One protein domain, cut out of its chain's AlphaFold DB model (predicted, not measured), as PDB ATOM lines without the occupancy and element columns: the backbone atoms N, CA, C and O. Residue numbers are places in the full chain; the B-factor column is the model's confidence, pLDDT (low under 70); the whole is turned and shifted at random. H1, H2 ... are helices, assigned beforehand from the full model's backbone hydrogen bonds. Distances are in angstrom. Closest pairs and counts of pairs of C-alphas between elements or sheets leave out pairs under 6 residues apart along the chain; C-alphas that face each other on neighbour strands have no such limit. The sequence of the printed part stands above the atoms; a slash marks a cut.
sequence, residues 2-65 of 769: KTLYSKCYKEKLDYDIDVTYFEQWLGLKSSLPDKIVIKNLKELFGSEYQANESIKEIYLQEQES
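This is residues 2 to 65 of the 769 residues of the protein "DUF4135 domain-containing protein" of Streptococcus equi subsp. zooepidemicus (UniProt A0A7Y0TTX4). A long loose lead, residues 2 to 19, runs into a small body in which H2 and H3 make an L-shaped corner and short H1 packs on H3. Residues 2 to 16 stick out at one end, residues 60 to 65 at the other. The 64 printed residues, all helix in class with H1, H2 and H3 in that order, are only just compact, close to loose, with a radius of gyration of the C-alphas of 12.6 A and spans of 41 by 29 by 25 A.

H1, residues 20 to 26, begins at C-alpha 20 (-2.220, -31.391, 3.728) and is 10.0 A long. H2, residues 34 to 45, is 16.3 A long. H3, residues 48 to 63, is 22.3 A long and ends at C-alpha 63 (-13.279, -27.454, -6.731).

H1 and H3 touch, about perpendicular at 89 degrees; their closest C-alphas, Phe 22 and Asn 52, are 5.0 A apart. H2 and H3 touch only at the corner, with residues 48 to 51 of H3 alone; their closest C-alphas, Phe 45 and Ala 51, are 5.3 A apart. H1 and H2 are close but not clearly touching, the C-alphas of Leu 26 and Asp 34 being closest at 6.7 A. Every O i to N i+4 pair is within hydrogen-bond range in H1 and H2, and 11 of 12 in H3.

The C-alphas farthest apart, Lys 10 and Ser 65, are 40.8 A apart. The printed part has no cut; the link H2 to H3 is tight, H1 to H2 short. Residues 2 to 18 have pLDDT under 70.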
ATOM      1  N   LYS A   2      10.546 -29.032   3.692       24.28
ATOM      2  CA  LYS A   2      11.319 -29.957   4.579       24.28
ATOM      3  C   LYS A   2      11.870 -29.381   5.903       24.28
ATOM      4  O   LYS A   2      12.641 -30.057   6.570       24.28
ATOM      5  N   THR A   3      11.495 -28.167   6.314       31.84
ATOM      6  CA  THR A   3      12.149 -27.474   7.452       31.84
ATOM      7  C   THR A   3      11.231 -27.023   8.593       31.84
ATOM      8  O   THR A   3      11.746 -26.508   9.582       31.84
ATOM      9  N   LEU A   4       9.915 -27.277   8.534       30.45
ATOM     10  CA  LEU A   4       9.018 -27.091   9.692       30.45
ATOM     11  C   LEU A   4       8.657 -28.402  10.412       30.45
ATOM     12  O   LEU A   4       8.486 -28.393  11.629       30.45
ATOM     13  N   TYR A   5       8.660 -29.541   9.712       31.50
ATOM     14  CA  TYR A   5       8.312 -30.847  10.294       31.50
ATOM     15  C   TYR A   5       9.304 -31.318  11.380       31.50
ATOM     16  O   TYR A   5       8.938 -32.032  12.307       31.50
ATOM     17  N   SER A   6      10.567 -30.876  11.327       30.92
ATOM     18  CA  SER A   6      11.591 -31.260  12.311       30.92
ATOM     19  C   SER A   6      11.602 -30.412  13.588       30.92
ATOM     20  O   SER A   6      12.277 -30.787  14.544       30.92
ATOM     21  N   LYS A   7      10.863 -29.293  13.649       30.72
ATOM     22  CA  LYS A   7      10.819 -28.423  14.843       30.72
ATOM     23  C   LYS A   7       9.626 -28.677  15.770       30.72
ATOM     24  O   LYS A   7       9.664 -28.210  16.903       30.72
ATOM     25  N   CYS A   8       8.640 -29.470  15.349       34.62
ATOM     26  CA  CYS A   8       7.499 -29.867  16.187       34.62
ATOM     27  C   CYS A   8       7.685 -31.234  16.878       34.62
ATOM     28  O   CYS A   8       6.847 -31.652  17.670       34.62
ATOM     29  N   TYR A   9       8.802 -31.929  16.638       32.31
ATOM     30  CA  TYR A   9       9.028 -33.291  17.131       32.31
ATOM     31  C   TYR A   9       9.633 -33.318  18.548       32.31
ATOM     32  O   TYR A   9      10.778 -33.725  18.746       32.31
ATOM     33  N   LYS A  10       8.876 -32.861  19.553       37.88
ATOM     34  CA  LYS A  10       9.162 -33.170  20.971       37.88
ATOM     35  C   LYS A  10       7.953 -33.559  21.824       37.88
ATOM     36  O   LYS A  10       8.129 -33.822  23.008       37.88
ATOM     37  N   GLU A  11       6.787 -33.745  21.219       38.03
ATOM     38  CA  GLU A  11       5.683 -34.484  21.829       38.03
ATOM     39  C   GLU A  11       5.250 -35.562  20.835       38.03
ATOM     40  O   GLU A  11       5.008 -35.278  19.663       38.03
ATOM     41  N   LYS A  12       5.266 -36.829  21.262       37.12
ATOM     42  CA  LYS A  12       4.776 -37.945  20.449       37.12
ATOM     43  C   LYS A  12       3.279 -37.735  20.217       37.12
ATOM     44  O   LYS A  12       2.505 -37.893  21.156       37.12
ATOM     45  N   LEU A  13       2.892 -37.395  18.994       38.06
ATOM     46  CA  LEU A  13       1.513 -37.532  18.541       38.06
ATOM     47  C   LEU A  13       1.303 -38.993  18.134       38.06
ATOM     48  O   LEU A  13       2.008 -39.503  17.262       38.06
ATOM     49  N   ASP A  14       0.368 -39.667  18.800       41.00
ATOM     50  CA  ASP A  14      -0.288 -40.839  18.227       41.00
ATOM     51  C   ASP A  14      -1.173 -40.348  17.063       41.00
ATOM     52  O   ASP A  14      -1.856 -39.335  17.212       41.00
ATOM     53  N   TYR A  15      -1.152 -41.083  15.944       43.72
ATOM     54  CA  TYR A  15      -1.869 -40.902  14.663       43.72
ATOM     55  C   TYR A  15      -1.130 -40.153  13.526       43.72
ATOM     56  O   TYR A  15      -0.791 -38.976  13.626       43.72
ATOM     57  N   ASP A  16      -0.954 -40.862  12.397       49.59
ATOM     58  CA  ASP A  16      -0.709 -40.309  11.053       49.59
ATOM     59  C   ASP A  16      -1.951 -39.507  10.628       49.59
ATOM     60  O   ASP A  16      -2.941 -40.073  10.158       49.59
ATOM     61  N   ILE A  17      -1.936 -38.195  10.845       57.78
ATOM     62  CA  ILE A  17      -3.039 -37.300  10.486       57.78
ATOM     63  C   ILE A  17      -2.672 -36.562   9.192       57.78
ATOM     64  O   ILE A  17      -1.661 -35.862   9.143       57.78
ATOM     65  N   ASP A  18      -3.495 -36.700   8.146       67.25
ATOM     66  CA  ASP A  18      -3.366 -35.917   6.910       67.25
ATOM     67  C   ASP A  18      -3.718 -34.447   7.183       67.25
ATOM     68  O   ASP A  18      -4.886 -34.091   7.329       67.25
ATOM     69  N   VAL A  19      -2.690 -33.602   7.265       73.31
ATOM     70  CA  VAL A  19      -2.794 -32.147   7.467       73.31
ATOM     71  C   VAL A  19      -2.492 -31.358   6.186       73.31
ATOM     72  O   VAL A  19      -2.127 -30.184   6.239       73.31
ATOM     73  N   THR A  20      -2.617 -31.989   5.013       84.56
ATOM     74  CA  THR A  20      -2.220 -31.391   3.728       84.56
ATOM     75  C   THR A  20      -2.933 -30.064   3.454       84.56
ATOM     76  O   THR A  20      -2.295 -29.102   3.025       84.56
ATOM     77  N   TYR A  21      -4.240 -29.974   3.720       86.31
ATOM     78  CA  TYR A  21      -5.015 -28.749   3.488       86.31
ATOM     79  C   TYR A  21      -4.628 -27.636   4.466       86.31
ATOM     80  O   TYR A  21      -4.537 -26.472   4.079       86.31
ATOM     81  N   PHE A  22      -4.314 -27.992   5.710       84.75
ATOM     82  CA  PHE A  22      -3.788 -27.065   6.705       84.75
ATOM     83  C   PHE A  22      -2.419 -26.495   6.298       84.75
ATOM     84  O   PHE A  22      -2.194 -25.288   6.385       84.75
ATOM     85  N   GLU A  23      -1.505 -27.328   5.786       85.62
ATOM     86  CA  GLU A  23      -0.215 -26.855   5.266       85.62
ATOM     87  C   GLU A  23      -0.382 -25.952   4.037       85.62
ATOM     88  O   GLU A  23       0.294 -24.925   3.924       85.62
ATOM     89  N   GLN A  24      -1.302 -26.294   3.130       90.19
ATOM     90  CA  GLN A  24      -1.641 -25.441   1.987       90.19
ATOM     91  C   GLN A  24      -2.194 -24.086   2.442       90.19
ATOM     92  O   GLN A  24      -1.796 -23.057   1.897       90.19
ATOM     93  N   TRP A  25      -3.044 -24.072   3.472       91.25
ATOM     94  CA  TRP A  25      -3.596 -22.855   4.064       91.25
ATOM     95  C   TRP A  25      -2.524 -21.941   4.661       91.25
ATOM     96  O   TRP A  25      -2.565 -20.723   4.465       91.25
ATOM     97  N   LEU A  26      -1.543 -22.509   5.368       89.81
ATOM     98  CA  LEU A  26      -0.386 -21.768   5.884       89.81
ATOM     99  C   LEU A  26       0.535 -21.264   4.763       89.81
ATOM    100  O   LEU A  26       1.188 -20.239   4.917       89.81
ATOM    101  N   GLY A  27       0.558 -21.946   3.616       89.31
ATOM    102  CA  GLY A  27       1.283 -21.498   2.427       89.31
ATOM    103  C   GLY A  27       0.695 -20.246   1.760       89.31
ATOM    104  O   GLY A  27       1.372 -19.621   0.940       89.31
ATOM    105  N   LEU A  28      -0.542 -19.861   2.092       90.31
ATOM    106  CA  LEU A  28      -1.163 -18.633   1.600       90.31
ATOM    107  C   LEU A  28      -0.678 -17.421   2.402       90.31
ATOM    108  O   LEU A  28      -0.585 -17.456   3.627       90.31
ATOM    109  N   LYS A  29      -0.433 -16.307   1.708       87.81
ATOM    110  CA  LYS A  29       0.009 -15.053   2.331       87.81
ATOM    111  C   LYS A  29      -1.000 -14.586   3.392       87.81
ATOM    112  O   LYS A  29      -2.169 -14.384   3.075       87.81
ATOM    113  N   SER A  30      -0.523 -14.365   4.617       84.75
ATOM    114  CA  SER A  30      -1.276 -13.794   5.742       84.75
ATOM    115  C   SER A  30      -0.538 -12.565   6.281       84.75
ATOM    116  O   SER A  30       0.687 -12.481   6.156       84.75
ATOM    117  N   SER A  31      -1.259 -11.605   6.868       85.44
ATOM    118  CA  SER A  31      -0.612 -10.555   7.673       85.44
ATOM    119  C   SER A  31      -0.291 -11.040   9.088       85.44
ATOM    120  O   SER A  31       0.424 -10.359   9.821       85.44
ATOM    121  N   LEU A  32      -0.818 -12.202   9.484       86.12
ATOM    122  CA  LEU A  32      -0.574 -12.804  10.785       86.12
ATOM    123  C   LEU A  32       0.614 -13.777  10.722       86.12
ATOM    124  O   LEU A  32       0.731 -14.540   9.764       86.12
ATOM    125  N   PRO A  33       1.473 -13.817  11.755       85.31
ATOM    126  CA  PRO A  33       2.471 -14.870  11.901       85.31
ATOM    127  C   PRO A  33       1.819 -16.257  11.996       85.31
ATOM    128  O   PRO A  33       0.854 -16.430  12.743       85.31
ATOM    129  N   ASP A  34       2.419 -17.271  11.364       84.75
ATOM    130  CA  ASP A  34       1.909 -18.655  11.353       84.75
ATOM    131  C   ASP A  34       1.588 -19.193  12.754       84.75
ATOM    132  O   ASP A  34       0.580 -19.861  12.963       84.75
ATOM    133  N   LYS A  35       2.405 -18.856  13.761       84.50
ATOM    134  CA  LYS A  35       2.171 -19.271  15.154       84.50
ATOM    135  C   LYS A  35       0.829 -18.759  15.697       84.50
ATOM    136  O   LYS A  35       0.166 -19.473  16.447       84.50
ATOM    137  N   ILE A  36       0.444 -17.533  15.339       85.44
ATOM    138  CA  ILE A  36      -0.830 -16.925  15.747       85.44
ATOM    139  C   ILE A  36      -1.980 -17.590  14.994       85.44
ATOM    140  O   ILE A  36      -2.971 -17.967  15.616       85.44
ATOM    141  N   VAL A  37      -1.817 -17.816  13.688       87.75
ATOM    142  CA  VAL A  37      -2.793 -18.534  12.856       87.75
ATOM    143  C   VAL A  37      -3.090 -19.922  13.424       87.75
ATOM    144  O   VAL A  37      -4.241 -20.232  13.724       87.75
ATOM    145  N   ILE A  38      -2.054 -20.730  13.661       88.69
ATOM    146  CA  ILE A  38      -2.188 -22.091  14.200       88.69
ATOM    147  C   ILE A  38      -2.903 -22.068  15.555       88.69
ATOM    148  O   ILE A  38      -3.791 -22.883  15.800       88.69
ATOM    149  N   LYS A  39      -2.540 -21.126  16.437       87.88
ATOM    150  CA  LYS A  39      -3.183 -20.960  17.747       87.88
ATOM    151  C   LYS A  39      -4.677 -20.658  17.601       87.88
ATOM    152  O   LYS A  39      -5.480 -21.319  18.249       87.88
ATOM    153  N   ASN A  40      -5.037 -19.703  16.744       88.56
ATOM    154  CA  ASN A  40      -6.430 -19.319  16.515       88.56
ATOM    155  C   ASN A  40      -7.249 -20.476  15.932       88.56
ATOM    156  O   ASN A  40      -8.333 -20.755  16.429       88.56
ATOM    157  N   LEU A  41      -6.723 -21.188  14.932       88.25
ATOM    158  CA  LEU A  41      -7.410 -22.330  14.324       88.25
ATOM    159  C   LEU A  41      -7.639 -23.462  15.335       88.25
ATOM    160  O   LEU A  41      -8.748 -23.977  15.441       88.25
ATOM    161  N   LYS A  42      -6.629 -23.805  16.145       87.94
ATOM    162  CA  LYS A  42      -6.787 -24.781  17.237       87.94
ATOM    163  C   LYS A  42      -7.852 -24.360  18.242       87.94
ATOM    164  O   LYS A  42      -8.633 -25.193  18.679       87.94
ATOM    165  N   GLU A  43      -7.865 -23.086  18.628       88.75
ATOM    166  CA  GLU A  43      -8.821 -22.562  19.604       88.75
ATOM    167  C   GLU A  43     -10.260 -22.582  19.067       88.75
ATOM    168  O   GLU A  43     -11.179 -22.910  19.810       88.75
ATOM    169  N   LEU A  44     -10.453 -22.285  17.778       87.06
ATOM    170  CA  LEU A  44     -11.766 -22.280  17.127       87.06
ATOM    171  C   LEU A  44     -12.318 -23.687  16.878       87.06
ATOM    172  O   LEU A  44     -13.493 -23.936  17.134       87.06
ATOM    173  N   PHE A  45     -11.481 -24.595  16.372       86.62
ATOM    174  CA  PHE A  45     -11.918 -25.915  15.910       86.62
ATOM    175  C   PHE A  45     -11.631 -27.044  16.908       86.62
ATOM    176  O   PHE A  45     -12.113 -28.154  16.717       86.62
ATOM    177  N   GLY A  46     -10.862 -26.782  17.968       87.00
ATOM    178  CA  GLY A  46     -10.489 -27.737  19.018       87.00
ATOM    179  C   GLY A  46      -9.156 -28.455  18.778       87.00
ATOM    180  O   GLY A  46      -8.458 -28.794  19.735       87.00
ATOM    181  N   SER A  47      -8.757 -28.665  17.520       85.94
ATOM    182  CA  SER A  47      -7.497 -29.326  17.150       85.94
ATOM    183  C   SER A  47      -7.029 -28.950  15.737       85.94
ATOM    184  O   SER A  47      -7.807 -28.426  14.943       85.94
ATOM    185  N   GLU A  48      -5.763 -29.241  15.398       85.56
ATOM    186  CA  GLU A  48      -5.255 -29.072  14.017       85.56
ATOM    187  C   GLU A  48      -6.009 -29.961  13.030       85.56
ATOM    188  O   GLU A  48      -6.284 -29.535  11.915       85.56
ATOM    189  N   TYR A  49      -6.385 -31.171  13.453       84.94
ATOM    190  CA  TYR A  49      -7.142 -32.097  12.619       84.94
ATOM    191  C   TYR A  49      -8.530 -31.557  12.271       84.94
ATOM    192  O   TYR A  49      -8.909 -31.531  11.105       84.94
ATOM    193  N   GLN A  50      -9.273 -31.073  13.269       86.12
ATOM    194  CA  GLN A  50     -10.598 -30.494  13.036       86.12
ATOM    195  C   GLN A  50     -10.512 -29.228  12.180       86.12
ATOM    196  O   GLN A  50     -11.316 -29.057  11.271       86.12
ATOM    197  N   ALA A  51      -9.493 -28.390  12.403       88.06
ATOM    198  CA  ALA A  51      -9.229 -27.253  11.530       88.06
ATOM    199  C   ALA A  51      -8.928 -27.696  10.086       88.06
ATOM    200  O   ALA A  51      -9.437 -27.092   9.148       88.06
ATOM    201  N   ASN A  52      -8.138 -28.759   9.894       89.06
ATOM    202  CA  ASN A  52      -7.837 -29.308   8.572       89.06
ATOM    203  C   ASN A  52      -9.095 -29.805   7.848       89.06
ATOM    204  O   ASN A  52      -9.255 -29.489   6.673       89.06
ATOM    205  N   GLU A  53      -9.994 -30.529   8.522       88.25
ATOM    206  CA  GLU A  53     -11.245 -30.982   7.895       88.25
ATOM    207  C   GLU A  53     -12.153 -29.803   7.512       88.25
ATOM    208  O   GLU A  53     -12.663 -29.776   6.395       88.25
ATOM    209  N   SER A  54     -12.274 -28.773   8.358       87.81
ATOM    210  CA  SER A  54     -13.026 -27.560   7.999       87.81
ATOM    211  C   SER A  54     -12.395 -26.791   6.831       87.81
ATOM    212  O   SER A  54     -13.102 -26.291   5.961       87.81
ATOM    213  N   ILE A  55     -11.062 -26.712   6.759       90.00
ATOM    214  CA  ILE A  55     -10.369 -26.098   5.614       90.00
ATOM    215  C   ILE A  55     -10.586 -26.938   4.350       90.00
ATOM    216  O   ILE A  55     -10.832 -26.390   3.278       90.00
ATOM    217  N   LYS A  56     -10.523 -28.263   4.455       89.88
ATOM    218  CA  LYS A  56     -10.748 -29.185   3.339       89.88
ATOM    219  C   LYS A  56     -12.136 -29.014   2.723       89.88
ATOM    220  O   LYS A  56     -12.228 -29.011   1.500       89.88
ATOM    221  N   GLU A  57     -13.182 -28.801   3.521       87.88
ATOM    222  CA  GLU A  57     -14.531 -28.497   3.012       87.88
ATOM    223  C   GLU A  57     -14.540 -27.255   2.107       87.88
ATOM    224  O   GLU A  57     -15.099 -27.299   1.013       87.88
ATOM    225  N   ILE A  58     -13.831 -26.188   2.495       88.69
ATOM    226  CA  ILE A  58     -13.698 -24.963   1.688       88.69
ATOM    227  C   ILE A  58     -13.020 -25.260   0.340       88.69
ATOM    228  O   ILE A  58     -13.444 -24.756  -0.702       88.69
ATOM    229  N   TYR A  59     -11.968 -26.085   0.345       90.75
ATOM    230  CA  TYR A  59     -11.262 -26.472  -0.880       90.75
ATOM    231  C   TYR A  59     -12.128 -27.331  -1.803       90.75
ATOM    232  O   TYR A  59     -12.118 -27.115  -3.014       90.75
ATOM    233  N   LEU A  60     -12.869 -28.294  -1.248       88.62
ATOM    234  CA  LEU A  60     -13.779 -29.144  -2.017       88.62
ATOM    235  C   LEU A  60     -14.910 -28.315  -2.636       88.62
ATOM    236  O   LEU A  60     -15.184 -28.456  -3.824       88.62
ATOM    237  N   GLN A  61     -15.483 -27.379  -1.876       86.62
ATOM    238  CA  GLN A  61     -16.522 -26.476  -2.369       86.62
ATOM    239  C   GLN A  61     -16.040 -25.601  -3.538       86.62
ATOM    240  O   GLN A  61     -16.785 -25.375  -4.488       86.62
ATOM    241  N   GLU A  62     -14.800 -25.102  -3.503       87.06
ATOM    242  CA  GLU A  62     -14.242 -24.339  -4.628       87.06
ATOM    243  C   GLU A  62     -13.974 -25.233  -5.857       87.06
ATOM    244  O   GLU A  62     -14.190 -24.799  -6.990       87.06
ATOM    245  N   GLN A  63     -13.552 -26.489  -5.653       88.31
ATOM    246  CA  GLN A  63     -13.279 -27.454  -6.731       88.31
ATOM    247  C   GLN A  63     -14.543 -27.942  -7.451       88.31
ATOM    248  O   GLN A  63     -14.519 -28.102  -8.671       88.31
ATOM    249  N   GLU A  64     -15.639 -28.163  -6.724       84.75
ATOM    250  CA  GLU A  64     -16.916 -28.654  -7.269       84.75
ATOM    251  C   GLU A  64     -17.765 -27.561  -7.939       84.75
ATOM    252  O   GLU A  64     -18.896 -27.825  -8.343       84.75
ATOM    253  N   SER A  65     -17.202 -26.362  -8.133       81.06
ATOM    254  CA  SER A  65     -17.885 -25.108  -8.473       81.06
ATOM    255  C   SER A  65     -18.783 -24.586  -7.346       81.06
ATOM    256  O   SER A  65     -19.561 -25.312  -6.733       81.06
TER     257      SER A  65